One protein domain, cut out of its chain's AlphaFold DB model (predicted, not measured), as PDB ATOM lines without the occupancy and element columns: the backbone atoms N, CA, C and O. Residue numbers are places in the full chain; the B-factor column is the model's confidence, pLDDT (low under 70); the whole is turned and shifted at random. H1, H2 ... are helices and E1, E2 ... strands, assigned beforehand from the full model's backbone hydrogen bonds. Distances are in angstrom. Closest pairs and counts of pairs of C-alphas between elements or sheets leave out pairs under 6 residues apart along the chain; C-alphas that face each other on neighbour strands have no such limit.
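AT A GLANCE: This is residues 106 to 202 of the 305 residues of an uncharacterized protein of Fusarium sp. AF-4 (UniProt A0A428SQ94). Little regular structure is present: a thin arm with two short helices, H1 and H2, sticks out at residues 106 to 114, 116 to 122 and 124 to 130, away from a body where the two-stranded antiparallel sheet E1 - E2 lies with H3 and H4 among loops. The printed part has 97 residues, 38 in named elements, in the order H1 H2 H3 E1 H4 E2, class mixed. It is extended, radius of gyration of the C-alphas 20.0 A, spanning 55 by 34 by 26 A.

HOW THE PARTS SIT: H1, residues 108 to 117, and H2, residues 120 to 125, are apart. H3, residues 142 to 147, is near E2, residues 179 to 183, with 5 pairs of C-alphas within 10 A. E1, residues 149 to 153, is antiparallel to E2 at 148 degrees; N 150 and O 182 are 2.8 A apart, within hydrogen-bond range. The closest C-alphas of H4, residues 169 to 174, and E2 are Leu 172 and Val 179, 7.4 A. Every O i to N i+4 pair is within range in H1, H2 and H3; H4 has 0 of 2, but 3 of 3 O i to N i+3.

IN THESE COORDINATES: H1, 14.7 A long, begins at C-alpha 108 (93.279, 111.213, 92.936). E1 is 13.1 A; E2, 13.5 A, ends at C-alpha 183 (73.974, 88.912, 128.137).

THE WHOLE: The printed part has no cut. Links H2 to H3 and E1 to H4 are long. Residues 106 to 137 and 197 to 202 have pLDDT under 70.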
ATOM      1  N   ARG A 106      93.712 104.819  94.370       49.00
ATOM      2  CA  ARG A 106      94.232 104.722  92.992       49.00
ATOM      3  C   ARG A 106      93.819 105.878  92.068       49.00
ATOM      4  O   ARG A 106      94.467 106.090  91.051       49.00
ATOM      5  N   ASN A 107      92.780 106.655  92.403       55.03
ATOM      6  CA  ASN A 107      92.280 107.746  91.552       55.03
ATOM      7  C   ASN A 107      92.137 109.081  92.307       55.03
ATOM      8  O   ASN A 107      91.053 109.458  92.759       55.03
ATOM      9  N   LEU A 108      93.222 109.862  92.347       53.62
ATOM     10  CA  LEU A 108      93.279 111.213  92.936       53.62
ATOM     11  C   LEU A 108      92.158 112.157  92.456       53.62
ATOM     12  O   LEU A 108      91.674 112.990  93.224       53.62
ATOM     13  N   HIS A 109      91.736 112.041  91.192       56.69
ATOM     14  CA  HIS A 109      90.653 112.851  90.622       56.69
ATOM     15  C   HIS A 109      89.266 112.473  91.153       56.69
ATOM     16  O   HIS A 109      88.413 113.347  91.298       56.69
ATOM     17  N   HIS A 110      89.041 111.192  91.454       55.84
ATOM     18  CA  HIS A 110      87.786 110.709  92.025       55.84
ATOM     19  C   HIS A 110      87.666 111.145  93.489       55.84
ATOM     20  O   HIS A 110      86.665 111.742  93.873       55.84
ATOM     21  N   ARG A 111      88.751 110.999  94.262       51.50
ATOM     22  CA  ARG A 111      88.853 111.496  95.642       51.50
ATOM     23  C   ARG A 111      88.588 112.999  95.745       51.50
ATOM     24  O   ARG A 111      87.777 113.427  96.555       51.50
ATOM     25  N   ARG A 112      89.221 113.811  94.892       56.31
ATOM     26  CA  ARG A 112      88.995 115.269  94.869       56.31
ATOM     27  C   ARG A 112      87.562 115.658  94.503       56.31
ATOM     28  O   ARG A 112      87.129 116.735  94.893       56.31
ATOM     29  N   ARG A 113      86.846 114.823  93.745       58.66
ATOM     30  CA  ARG A 113      85.430 115.045  93.421       58.66
ATOM     31  C   ARG A 113      84.557 114.792  94.648       58.66
ATOM     32  O   ARG A 113      83.833 115.692  95.038       58.66
ATOM     33  N   ILE A 114      84.746 113.650  95.310       51.97
ATOM     34  CA  ILE A 114      84.040 113.295  96.551       51.97
ATOM     35  C   ILE A 114      84.239 114.380  97.619       51.97
ATOM     36  O   ILE A 114      83.279 114.840  98.221       51.97
ATOM     37  N   LEU A 115      85.472 114.868  97.801       53.84
ATOM     38  CA  LEU A 115      85.776 115.917  98.782       53.84
ATOM     39  C   LEU A 115      85.121 117.276  98.475       53.84
ATOM     40  O   LEU A 115      84.961 118.074  99.389       53.84
ATOM     41  N   ARG A 116      84.757 117.562  97.215       62.31
ATOM     42  CA  ARG A 116      84.011 118.782  96.847       62.31
ATOM     43  C   ARG A 116      82.516 118.660  97.116       62.31
ATOM     44  O   ARG A 116      81.858 119.681  97.286       62.31
ATOM     45  N   ASP A 117      82.004 117.435  97.124       58.81
ATOM     46  CA  ASP A 117      80.597 117.150  97.396       58.81
ATOM     47  C   ASP A 117      80.308 117.171  98.910       58.81
ATOM     48  O   ASP A 117      79.167 117.381  99.326       58.81
ATOM     49  N   ILE A 118      81.346 117.020  99.745       55.75
ATOM     50  CA  ILE A 118      81.258 117.130 101.204       55.75
ATOM     51  C   ILE A 118      81.194 118.613 101.611       55.75
ATOM     52  O   ILE A 118      82.117 119.372 101.311       55.75
ATOM     53  N   PRO A 119      80.156 119.050 102.346       69.12
ATOM     54  CA  PRO A 119      80.063 120.425 102.823       69.12
ATOM     55  C   PRO A 119      81.213 120.831 103.762       69.12
ATOM     56  O   PRO A 119      81.545 120.111 104.704       69.12
ATOM     57  N   ASP A 120      81.727 122.054 103.600       54.56
ATOM     58  CA  ASP A 120      82.862 122.592 104.372       54.56
ATOM     59  C   ASP A 120      82.710 122.501 105.899       54.56
ATOM     60  O   ASP A 120      83.701 122.395 106.621       54.56
ATOM     61  N   TYR A 121      81.481 122.571 106.422       54.06
ATOM     62  CA  TYR A 121      81.244 122.502 107.866       54.06
ATOM     63  C   TYR A 121      81.583 121.119 108.438       54.06
ATOM     64  O   TYR A 121      82.034 121.035 109.577       54.06
ATOM     65  N   VAL A 122      81.417 120.050 107.649       55.41
ATOM     66  CA  VAL A 122      81.803 118.689 108.041       55.41
ATOM     67  C   VAL A 122      83.317 118.638 108.184       55.41
ATOM     68  O   VAL A 122      83.823 118.214 109.208       55.41
ATOM     69  N   MET A 123      84.054 119.187 107.221       60.53
ATOM     70  CA  MET A 123      85.521 119.205 107.255       60.53
ATOM     71  C   MET A 123      86.079 120.024 108.427       60.53
ATOM     72  O   MET A 123      87.102 119.660 109.001       60.53
ATOM     73  N   LYS A 124      85.401 121.122 108.787       54.22
ATOM     74  CA  LYS A 124      85.816 122.041 109.860       54.22
ATOM     75  C   LYS A 124      85.452 121.566 111.265       54.22
ATOM     76  O   LYS A 124      86.134 121.943 112.215       54.22
ATOM     77  N   HIS A 125      84.365 120.808 111.408       55.72
ATOM     78  CA  HIS A 125      83.810 120.442 112.714       55.72
ATOM     79  C   HIS A 125      83.772 118.937 112.980       55.72
ATOM     80  O   HIS A 125      83.487 118.555 114.114       55.72
ATOM     81  N   ALA A 126      84.055 118.085 111.989       59.88
ATOM     82  CA  ALA A 126      84.132 116.649 112.213       59.88
ATOM     83  C   ALA A 126      85.284 116.346 113.183       59.88
ATOM     84  O   ALA A 126      86.430 116.729 112.920       59.88
ATOM     85  N   PRO A 127      85.006 115.671 114.307       49.34
ATOM     86  CA  PRO A 127      86.057 115.200 115.185       49.34
ATOM     87  C   PRO A 127      86.877 114.128 114.459       49.34
ATOM     88  O   PRO A 127      86.321 113.219 113.840       49.34
ATOM     89  N   LEU A 128      88.203 114.223 114.543       48.78
ATOM     90  CA  LEU A 128      89.088 113.169 114.058       48.78
ATOM     91  C   LEU A 128      88.938 111.942 114.965       48.78
ATOM     92  O   LEU A 128      89.292 111.999 116.144       48.78
ATOM     93  N   VAL A 129      88.440 110.838 114.412       56.72
ATOM     94  CA  VAL A 129      88.350 109.551 115.108       56.72
ATOM     95  C   VAL A 129      89.493 108.669 114.620       56.72
ATOM     96  O   VAL A 129      89.537 108.279 113.456       56.72
ATOM     97  N   HIS A 130      90.440 108.378 115.507       56.16
ATOM     98  CA  HIS A 130      91.536 107.445 115.260       56.16
ATOM     99  C   HIS A 130      91.305 106.193 116.103       56.16
ATOM    100  O   HIS A 130      91.230 106.287 117.328       56.16
ATOM    101  N   LEU A 131      91.201 105.034 115.448       53.00
ATOM    102  CA  LEU A 131      91.176 103.746 116.138       53.00
ATOM    103  C   LEU A 131      92.561 103.505 116.738       53.00
ATOM    104  O   LEU A 131      93.544 103.347 116.016       53.00
ATOM    105  N   TYR A 132      92.644 103.542 118.064       54.00
ATOM    106  CA  TYR A 132      93.904 103.377 118.766       54.00
ATOM    107  C   TYR A 132      94.350 101.916 118.692       54.00
ATOM    108  O   TYR A 132      93.673 101.020 119.182       54.00
ATOM    109  N   SER A 133      95.516 101.669 118.100       55.00
ATOM    110  CA  SER A 133      96.078 100.318 117.973       55.00
ATOM    111  C   SER A 133      96.511  99.692 119.303       55.00
ATOM    112  O   SER A 133      96.851  98.515 119.324       55.00
ATOM    113  N   GLY A 134      96.525 100.462 120.396       55.84
ATOM    114  CA  GLY A 134      96.766  99.975 121.755       55.84
ATOM    115  C   GLY A 134      95.496  99.856 122.600       55.84
ATOM    116  O   GLY A 134      95.609  99.827 123.822       55.84
ATOM    117  N   GLU A 135      94.306  99.873 121.989       64.12
ATOM    118  CA  GLU A 135      93.060  99.507 122.676       64.12
ATOM    119  C   GLU A 135      93.229  98.105 123.279       64.12
ATOM    120  O   GLU A 135      93.816  97.234 122.648       64.12
ATOM    121  N   GLU A 136      92.770  97.877 124.506       64.62
ATOM    122  CA  GLU A 136      92.894  96.560 125.152       64.62
ATOM    123  C   GLU A 136      91.610  95.734 124.998       64.62
ATOM    124  O   GLU A 136      91.653  94.506 125.001       64.62
ATOM    125  N   PHE A 137      90.470  96.407 124.812       69.62
ATOM    126  CA  PHE A 137      89.146  95.787 124.846       69.62
ATOM    127  C   PHE A 137      88.745  95.058 123.562       69.62
ATOM    128  O   PHE A 137      87.912  94.174 123.648       69.62
ATOM    129  N   TRP A 138      89.284  95.418 122.388       71.94
ATOM    130  CA  TRP A 138      89.044  94.749 121.091       71.94
ATOM    131  C   TRP A 138      87.688  94.030 120.961       71.94
ATOM    132  O   TRP A 138      87.666  92.799 120.951       71.94
ATOM    133  N   PRO A 139      86.555  94.750 120.884       78.00
ATOM    134  CA  PRO A 139      85.249  94.108 120.895       78.00
ATOM    135  C   PRO A 139      85.096  93.151 119.709       78.00
ATOM    136  O   PRO A 139      85.542  93.434 118.587       78.00
ATOM    137  N   SER A 140      84.466  92.011 119.972       80.31
ATOM    138  CA  SER A 140      84.133  91.029 118.943       80.31
ATOM    139  C   SER A 140      83.031  91.489 117.989       80.31
ATOM    140  O   SER A 140      82.494  92.594 118.101       80.31
ATOM    141  N   ASP A 141      82.741  90.661 116.984       78.62
ATOM    142  CA  ASP A 141      81.689  90.961 116.018       78.62
ATOM    143  C   ASP A 141      80.327  91.049 116.726       78.62
ATOM    144  O   ASP A 141      80.024  90.299 117.657       78.62
ATOM    145  N   ILE A 142      79.466  91.957 116.271       83.12
ATOM    146  CA  ILE A 142      78.110  92.100 116.806       83.12
ATOM    147  C   ILE A 142      77.287  90.823 116.599       83.12
ATOM    148  O   ILE A 142      76.394  90.536 117.391       83.12
ATOM    149  N   ARG A 143      77.607  90.026 115.569       82.44
ATOM    150  CA  ARG A 143      77.015  88.696 115.359       82.44
ATOM    151  C   ARG A 143      77.259  87.784 116.560       82.44
ATOM    152  O   ARG A 143      76.303  87.248 117.106       82.44
ATOM    153  N   GLU A 144      78.512  87.703 116.992       85.62
ATOM    154  CA  GLU A 144      78.957  86.887 118.122       85.62
ATOM    155  C   GLU A 144      78.357  87.386 119.448       85.62
ATOM    156  O   GLU A 144      77.933  86.588 120.278       85.62
ATOM    157  N   HIS A 145      78.203  88.704 119.618       87.50
ATOM    158  CA  HIS A 145      77.508  89.266 120.781       87.50
ATOM    159  C   HIS A 145      76.033  88.851 120.848       87.50
ATOM    160  O   HIS A 145      75.545  88.486 121.914       87.50
ATOM    161  N   VAL A 146      75.309  88.921 119.724       90.88
ATOM    162  CA  VAL A 146      73.868  88.617 119.677       90.88
ATOM    163  C   VAL A 146      73.590  87.147 120.004       90.88
ATOM    164  O   VAL A 146      72.585  86.863 120.649       90.88
ATOM    165  N   GLU A 147      74.490  86.235 119.633       89.06
ATOM    166  CA  GLU A 147      74.393  84.804 119.963       89.06
ATOM    167  C   GLU A 147      74.468  84.537 121.480       89.06
ATOM    168  O   GLU A 147      73.859  83.590 121.975       89.06
ATOM    169  N   HIS A 148      75.143  85.406 122.239       90.12
ATOM    170  CA  HIS A 148      75.288  85.297 123.697       90.12
ATOM    171  C   HIS A 148      74.300  86.185 124.472       90.12
ATOM    172  O   HIS A 148      74.449  86.383 125.683       90.12
ATOM    173  N   MET A 149      73.277  86.723 123.799       90.44
ATOM    174  CA  MET A 149      72.252  87.571 124.404       90.44
ATOM    175  C   MET A 149      70.865  86.928 124.360       90.44
ATOM    176  O   MET A 149      70.447  86.343 123.364       90.44
ATOM    177  N   ASN A 150      70.104  87.124 125.433       90.62
ATOM    178  CA  ASN A 150      68.703  86.750 125.535       90.62
ATOM    179  C   ASN A 150      67.784  87.971 125.546       90.62
ATOM    180  O   ASN A 150      68.050  89.001 126.171       90.62
ATOM    181  N   VAL A 151      66.653  87.823 124.863       91.56
ATOM    182  CA  VAL A 151      65.632  88.862 124.754       91.56
ATOM    183  C   VAL A 151      64.746  88.868 125.995       91.56
ATOM    184  O   VAL A 151      64.166  87.847 126.361       91.56
ATOM    185  N   HIS A 152      64.584  90.047 126.582       89.19
ATOM    186  CA  HIS A 152      63.659  90.332 127.668       89.19
ATOM    187  C   HIS A 152      62.605  91.338 127.202       89.19
ATOM    188  O   HIS A 152      62.918  92.304 126.508       89.19
ATOM    189  N   VAL A 153      61.350  91.103 127.575       90.25
ATOM    190  CA  VAL A 153      60.209  91.982 127.295       90.25
ATOM    191  C   VAL A 153      59.612  92.377 128.634       90.25
ATOM    192  O   VAL A 153      59.189  91.502 129.391       90.25
ATOM    193  N   ASP A 154      59.618  93.673 128.942       86.19
ATOM    194  CA  ASP A 154      59.168  94.207 130.237       86.19
ATOM    195  C   ASP A 154      59.804  93.452 131.431       86.19
ATOM    196  O   ASP A 154      59.117  92.975 132.338       86.19
ATOM    197  N   ASP A 155      61.133  93.288 131.374       83.12
ATOM    198  CA  ASP A 155      61.989  92.594 132.354       83.12
ATOM    199  C   ASP A 155      61.732  91.084 132.530       83.12
ATOM    200  O   ASP A 155      62.219  90.467 133.480       83.12
ATOM    201  N   LYS A 156      60.992  90.444 131.614       86.81
ATOM    202  CA  LYS A 156      60.778  88.986 131.617       86.81
ATOM    203  C   LYS A 156      61.422  88.325 130.402       86.81
ATOM    204  O   LYS A 156      61.274  88.850 129.298       86.81
ATOM    205  N   PRO A 157      62.090  87.167 130.563       88.12
ATOM    206  CA  PRO A 157      62.701  86.472 129.438       88.12
ATOM    207  C   PRO A 157      61.629  86.022 128.441       88.12
ATOM    208  O   PRO A 157      60.589  85.469 128.817       88.12
ATOM    209  N   LEU A 158      61.880  86.268 127.158       85.88
ATOM    210  CA  LEU A 158      61.008  85.839 126.074       85.88
ATOM    211  C   LEU A 158      61.271  84.361 125.766       85.88
ATOM    212  O   LEU A 158      62.324  84.009 125.237       85.88
ATOM    213  N   ASN A 159      60.294  83.498 126.056       79.00
ATOM    214  CA  ASN A 159      60.355  82.077 125.708       79.00
ATOM    215  C   ASN A 159      60.227  81.899 124.186       79.00
ATOM    216  O   ASN A 159      59.122  81.759 123.658       79.00
ATOM    217  N   SER A 160      61.360  81.927 123.484       76.81
ATOM    218  CA  SER A 160      61.476  81.606 122.060       76.81
ATOM    219  C   SER A 160      62.113  80.234 121.880       76.81
ATOM    220  O   SER A 160      63.058  79.884 122.579       76.81
ATOM    221  N   THR A 161      61.599  79.462 120.926       74.81
ATOM    222  CA  THR A 161      62.176  78.170 120.527       74.81
ATOM    223  C   THR A 161      63.389  78.342 119.606       74.81
ATOM    224  O   THR A 161      64.172  77.414 119.445       74.81
ATOM    225  N   GLU A 162      63.532  79.511 118.974       78.88
ATOM    226  CA  GLU A 162      64.634  79.842 118.064       78.88
ATOM    227  C   GLU A 162      65.676  80.720 118.775       78.88
ATOM    228  O   GLU A 162      65.300  81.677 119.459       78.88
ATOM    229  N   GLU A 163      66.963  80.427 118.557       82.88
ATOM    230  CA  GLU A 163      68.091  81.280 118.957       82.88
ATOM    231  C   GLU A 163      68.062  82.612 118.200       82.88
ATOM    232  O   GLU A 163      67.709  82.671 117.016       82.88
ATOM    233  N   TRP A 164      68.431  83.702 118.871       86.56
ATOM    234  CA  TRP A 164      68.431  85.034 118.273       86.56
ATOM    235  C   TRP A 164      69.703  85.263 117.452       86.56
ATOM    236  O   TRP A 164      70.814  85.013 117.893       86.56
ATOM    237  N   THR A 165      69.528  85.752 116.230       86.94
ATOM    238  CA  THR A 165      70.582  86.067 115.263       86.94
ATOM    239  C   THR A 165      70.303  87.435 114.643       86.94
ATOM    240  O   THR A 165      69.163  87.905 114.598       86.94
ATOM    241  N   LEU A 166      71.325  88.078 114.074       84.12
ATOM    242  CA  LEU A 166      71.159  89.360 113.368       84.12
ATOM    243  C   LEU A 166      70.056  89.323 112.294       84.12
ATOM    244  O   LEU A 166      69.367  90.317 112.069       84.12
ATOM    245  N   HIS A 167      69.845  88.173 111.649       83.50
ATOM    246  CA  HIS A 167      68.837  88.021 110.602       83.50
ATOM    247  C   HIS A 167      67.406  87.935 111.143       83.50
ATOM    248  O   HIS A 167      66.466  88.363 110.465       83.50
ATOM    249  N   ASN A 168      67.206  87.398 112.348       84.81
ATOM    250  CA  ASN A 168      65.876  87.194 112.919       84.81
ATOM    251  C   ASN A 168      65.467  88.272 113.937       84.81
ATOM    252  O   ASN A 168      64.279  88.358 114.245       84.81
ATOM    253  N   LEU A 169      66.390  89.147 114.360       86.62
ATOM    254  CA  LEU A 169      66.139  90.226 115.326       86.62
ATOM    255  C   LEU A 169      64.947  91.116 114.943       86.62
ATOM    256  O   LEU A 169      64.191  91.569 115.794       86.62
ATOM    257  N   HIS A 170      64.711  91.306 113.643       85.69
ATOM    258  CA  HIS A 170      63.575  92.075 113.132       85.69
ATOM    259  C   HIS A 170      62.201  91.514 113.545       85.69
ATOM    260  O   HIS A 170      61.204  92.236 113.497       85.69
ATOM    261  N   LYS A 171      62.114  90.230 113.928       85.75
ATOM    262  CA  LYS A 171      60.881  89.617 114.442       85.75
ATOM    263  C   LYS A 171      60.455  90.254 115.773       85.75
ATOM    264  O   LYS A 171      59.259  90.292 116.049       85.75
ATOM    265  N   LEU A 172      61.400  90.807 116.538       86.31
ATOM    266  CA  LEU A 172      61.150  91.454 117.827       86.31
ATOM    267  C   LEU A 172      60.351  92.753 117.707       86.31
ATOM    268  O   LEU A 172      59.626  93.095 118.632       86.31
ATOM    269  N   ASN A 173      60.376  93.416 116.549       86.06
ATOM    270  CA  ASN A 173      59.579  94.628 116.314       86.06
ATOM    271  C   ASN A 173      58.065  94.374 116.386       86.06
ATOM    272  O   ASN A 173      57.291  95.312 116.540       86.06
ATOM    273  N   LYS A 174      57.629  93.114 116.251       86.31
ATOM    274  CA  LYS A 174      56.218  92.731 116.394       86.31
ATOM    275  C   LYS A 174      55.782  92.609 117.852       86.31
ATOM    276  O   LYS A 174      54.587  92.505 118.114       86.31
ATOM    277  N   VAL A 175      56.732  92.551 118.780       83.75
ATOM    278  CA  VAL A 175      56.453  92.383 120.202       83.75
ATOM    279  C   VAL A 175      56.136  93.750 120.795       83.75
ATOM    280  O   VAL A 175      56.915  94.692 120.673       83.75
ATOM    281  N   THR A 176      54.971  93.866 121.425       82.88
ATOM    282  CA  THR A 176      54.560  95.080 122.133       82.88
ATOM    283  C   THR A 176      55.200  95.091 123.519       82.88
ATOM    284  O   THR A 176      55.009  94.142 124.273       82.88
ATOM    285  N   GLY A 177      55.949  96.143 123.853       82.75
ATOM    286  CA  GLY A 177      56.627  96.287 125.150       82.75
ATOM    287  C   GLY A 177      58.049  96.830 125.004       82.75
ATOM    288  O   GLY A 177      58.499  97.114 123.889       82.75
ATOM    289  N   SER A 178      58.764  96.991 126.121       83.69
ATOM    290  CA  SER A 178      60.191  97.336 126.067       83.69
ATOM    291  C   SER A 178      61.009  96.077 125.827       83.69
ATOM    292  O   SER A 178      61.128  95.235 126.714       83.69
ATOM    293  N   VAL A 179      61.583  95.963 124.632       87.75
ATOM    294  CA  VAL A 179      62.455  94.846 124.266       87.75
ATOM    295  C   VAL A 179      63.903  95.200 124.596       87.75
ATOM    296  O   VAL A 179      64.421  96.211 124.122       87.75
ATOM    297  N   ILE A 180      64.556  94.368 125.402       87.69
ATOM    298  CA  ILE A 180      65.944  94.537 125.841       87.69
ATOM    299  C   ILE A 180      66.708  93.246 125.534       87.69
ATOM    300  O   ILE A 180      66.186  92.152 125.725       87.69
ATOM    301  N   LEU A 181      67.943  93.369 125.054       89.44
ATOM    302  CA  LEU A 181      68.881  92.252 124.948       89.44
ATOM    303  C   LEU A 181      69.795  92.267 126.170       89.44
ATOM    304  O   LEU A 181      70.385  93.301 126.483       89.44
ATOM    305  N   GLN A 182      69.899  91.134 126.856       88.75
ATOM    306  CA  GLN A 182      70.726  90.965 128.047       88.75
ATOM    307  C   GLN A 182      71.721  89.827 127.820       88.75
ATOM    308  O   GLN A 182      71.343  88.810 127.248       88.75
ATOM    309  N   SER A 183      72.976  89.981 128.249       89.38
ATOM    310  CA  SER A 183      73.974  88.912 128.137       89.38
ATOM    311  C   SER A 183      73.615  87.719 129.026       89.38
ATOM    312  O   SER A 183      73.084  87.883 130.125       89.38
ATOM    313  N   ASN A 184      73.908  86.515 128.536       87.00
ATOM    314  CA  ASN A 184      73.765  85.278 129.308       87.00
ATOM    315  C   ASN A 184      74.922  85.082 130.286       87.00
ATOM    316  O   ASN A 184      74.723  84.578 131.390       87.00
ATOM    317  N   ASP A 185      76.110  85.506 129.864       88.56
ATOM    318  CA  ASP A 185      77.331  85.425 130.649       88.56
ATOM    319  C   ASP A 185      77.601  86.748 131.371       88.56
ATOM    320  O   ASP A 185      77.179  87.827 130.925       88.56
ATOM    321  N   ASP A 186      78.332  86.658 132.482       86.44
ATOM    322  CA  ASP A 186      78.847  87.826 133.182       86.44
ATOM    323  C   ASP A 186      79.960  88.476 132.348       86.44
ATOM    324  O   ASP A 186      80.942  87.841 131.961       86.44
ATOM    325  N   VAL A 187      79.796  89.763 132.053       84.25
ATOM    326  CA  VAL A 187      80.767  90.540 131.279       84.25
ATOM    327  C   VAL A 187      82.024  90.862 132.092       84.25
ATOM    328  O   VAL A 187      83.078  91.107 131.502       84.25
ATOM    329  N   GLU A 188      81.944  90.844 133.428       83.62
ATOM    330  CA  GLU A 188      83.090  91.107 134.307       83.62
ATOM    331  C   GLU A 188      84.121  89.969 134.273       83.62
ATOM    332  O   GLU A 188      85.323  90.228 134.380       83.62
ATOM    333  N   ASP A 189      83.674  88.738 134.001       84.38
ATOM    334  CA  ASP A 189      84.527  87.553 133.845       84.38
ATOM    335  C   ASP A 189      85.298  87.528 132.510       84.38
ATOM    336  O   ASP A 189      86.130  86.646 132.285       84.38
ATOM    337  N   ARG A 190      85.069  88.518 131.631       82.38
ATOM    338  CA  ARG A 190      85.719  88.679 130.315       82.38
ATOM    339  C   ARG A 190      85.651  87.402 129.464       82.38
ATOM    340  O   ARG A 190      86.694  86.830 129.127       82.38
ATOM    341  N   PRO A 191      84.441  86.952 129.091       86.00
ATOM    342  CA  PRO A 191      84.283  85.741 128.303       86.00
ATOM    343  C   PRO A 191      84.952  85.886 126.930       86.00
ATOM    344  O   PRO A 191      85.018  86.974 126.357       86.00
ATOM    345  N   ASN A 192      85.443  84.770 126.384       85.94
ATOM    346  CA  ASN A 192      86.247  84.771 125.154       85.94
ATOM    347  C   ASN A 192      85.519  85.391 123.955       85.94
ATOM    348  O   ASN A 192      86.169  85.992 123.107       85.94
ATOM    349  N   TRP A 193      84.192  85.260 123.901       85.94
ATOM    350  CA  TRP A 193      83.369  85.802 122.825       85.94
ATOM    351  C   TRP A 193      83.249  87.325 122.873       85.94
ATOM    352  O   TRP A 193      82.862  87.913 121.875       85.94
ATOM    353  N   LEU A 194      83.562  87.991 123.992       84.44
ATOM    354  CA  LEU A 194      83.441  89.449 124.125       84.44
ATOM    355  C   LEU A 194      84.563  90.186 123.375       84.44
ATOM    356  O   LEU A 194      84.382  91.321 122.931       84.44
ATOM    357  N   HIS A 195      85.720  89.537 123.206       81.00
ATOM    358  CA  HIS A 195      86.916  90.130 122.608       81.00
ATOM    359  C   HIS A 195      87.359  89.384 121.345       81.00
ATOM    360  O   HIS A 195      87.384  88.159 121.297       81.00
ATOM    361  N   SER A 196      87.794  90.114 120.319       71.81
ATOM    362  CA  SER A 196      88.244  89.538 119.054       71.81
ATOM    363  C   SER A 196      89.370  90.337 118.412       71.81
ATOM    364  O   SER A 196      89.259  91.532 118.148       71.81
ATOM    365  N   HIS A 197      90.444  89.639 118.045       68.69
ATOM    366  CA  HIS A 197      91.591  90.222 117.340       68.69
ATOM    367  C   HIS A 197      91.325  90.425 115.835       68.69
ATOM    368  O   HIS A 197      92.170  90.959 115.119       68.69
ATOM    369  N   HIS A 198      90.156  90.011 115.335       62.84
ATOM    370  CA  HIS A 198      89.810  90.083 113.913       62.84
ATOM    371  C   HIS A 198      89.706  91.526 113.395       62.84
ATOM    372  O   HIS A 198      89.989  91.776 112.223       62.84
ATOM    373  N   ASN A 199      89.357  92.477 114.269       57.94
ATOM    374  CA  ASN A 199      89.204  93.896 113.933       57.94
ATOM    375  C   ASN A 199      90.496  94.713 114.090       57.94
ATOM    376  O   ASN A 199      90.472  95.937 113.937       57.94
ATOM    377  N   ILE A 200      91.631  94.064 114.373       62.31
ATOM    378  CA  ILE A 200      92.918  94.756 114.454       62.31
ATOM    379  C   ILE A 200      93.296  95.245 113.050       62.31
ATOM    380  O   ILE A 200      93.406  94.435 112.120       62.31
ATOM    381  N   PRO A 201      93.503  96.563 112.859       53.34
ATOM    382  CA  PRO A 201      93.883  97.091 111.563       53.34
ATOM    383  C   PRO A 201      95.230  96.499 111.157       53.34
ATOM    384  O   PRO A 201      96.215  96.578 111.894       53.34
ATOM    385  N   LYS A 202      95.280  95.911 109.958       53.44
ATOM    386  CA  LYS A 202      96.550  95.468 109.388       53.44
ATOM    387  C   LYS A 202      97.432  96.695 109.142       53.44
ATOM    388  O   LYS A 202      96.914  97.714 108.670       53.44
TER     389      LYS A 202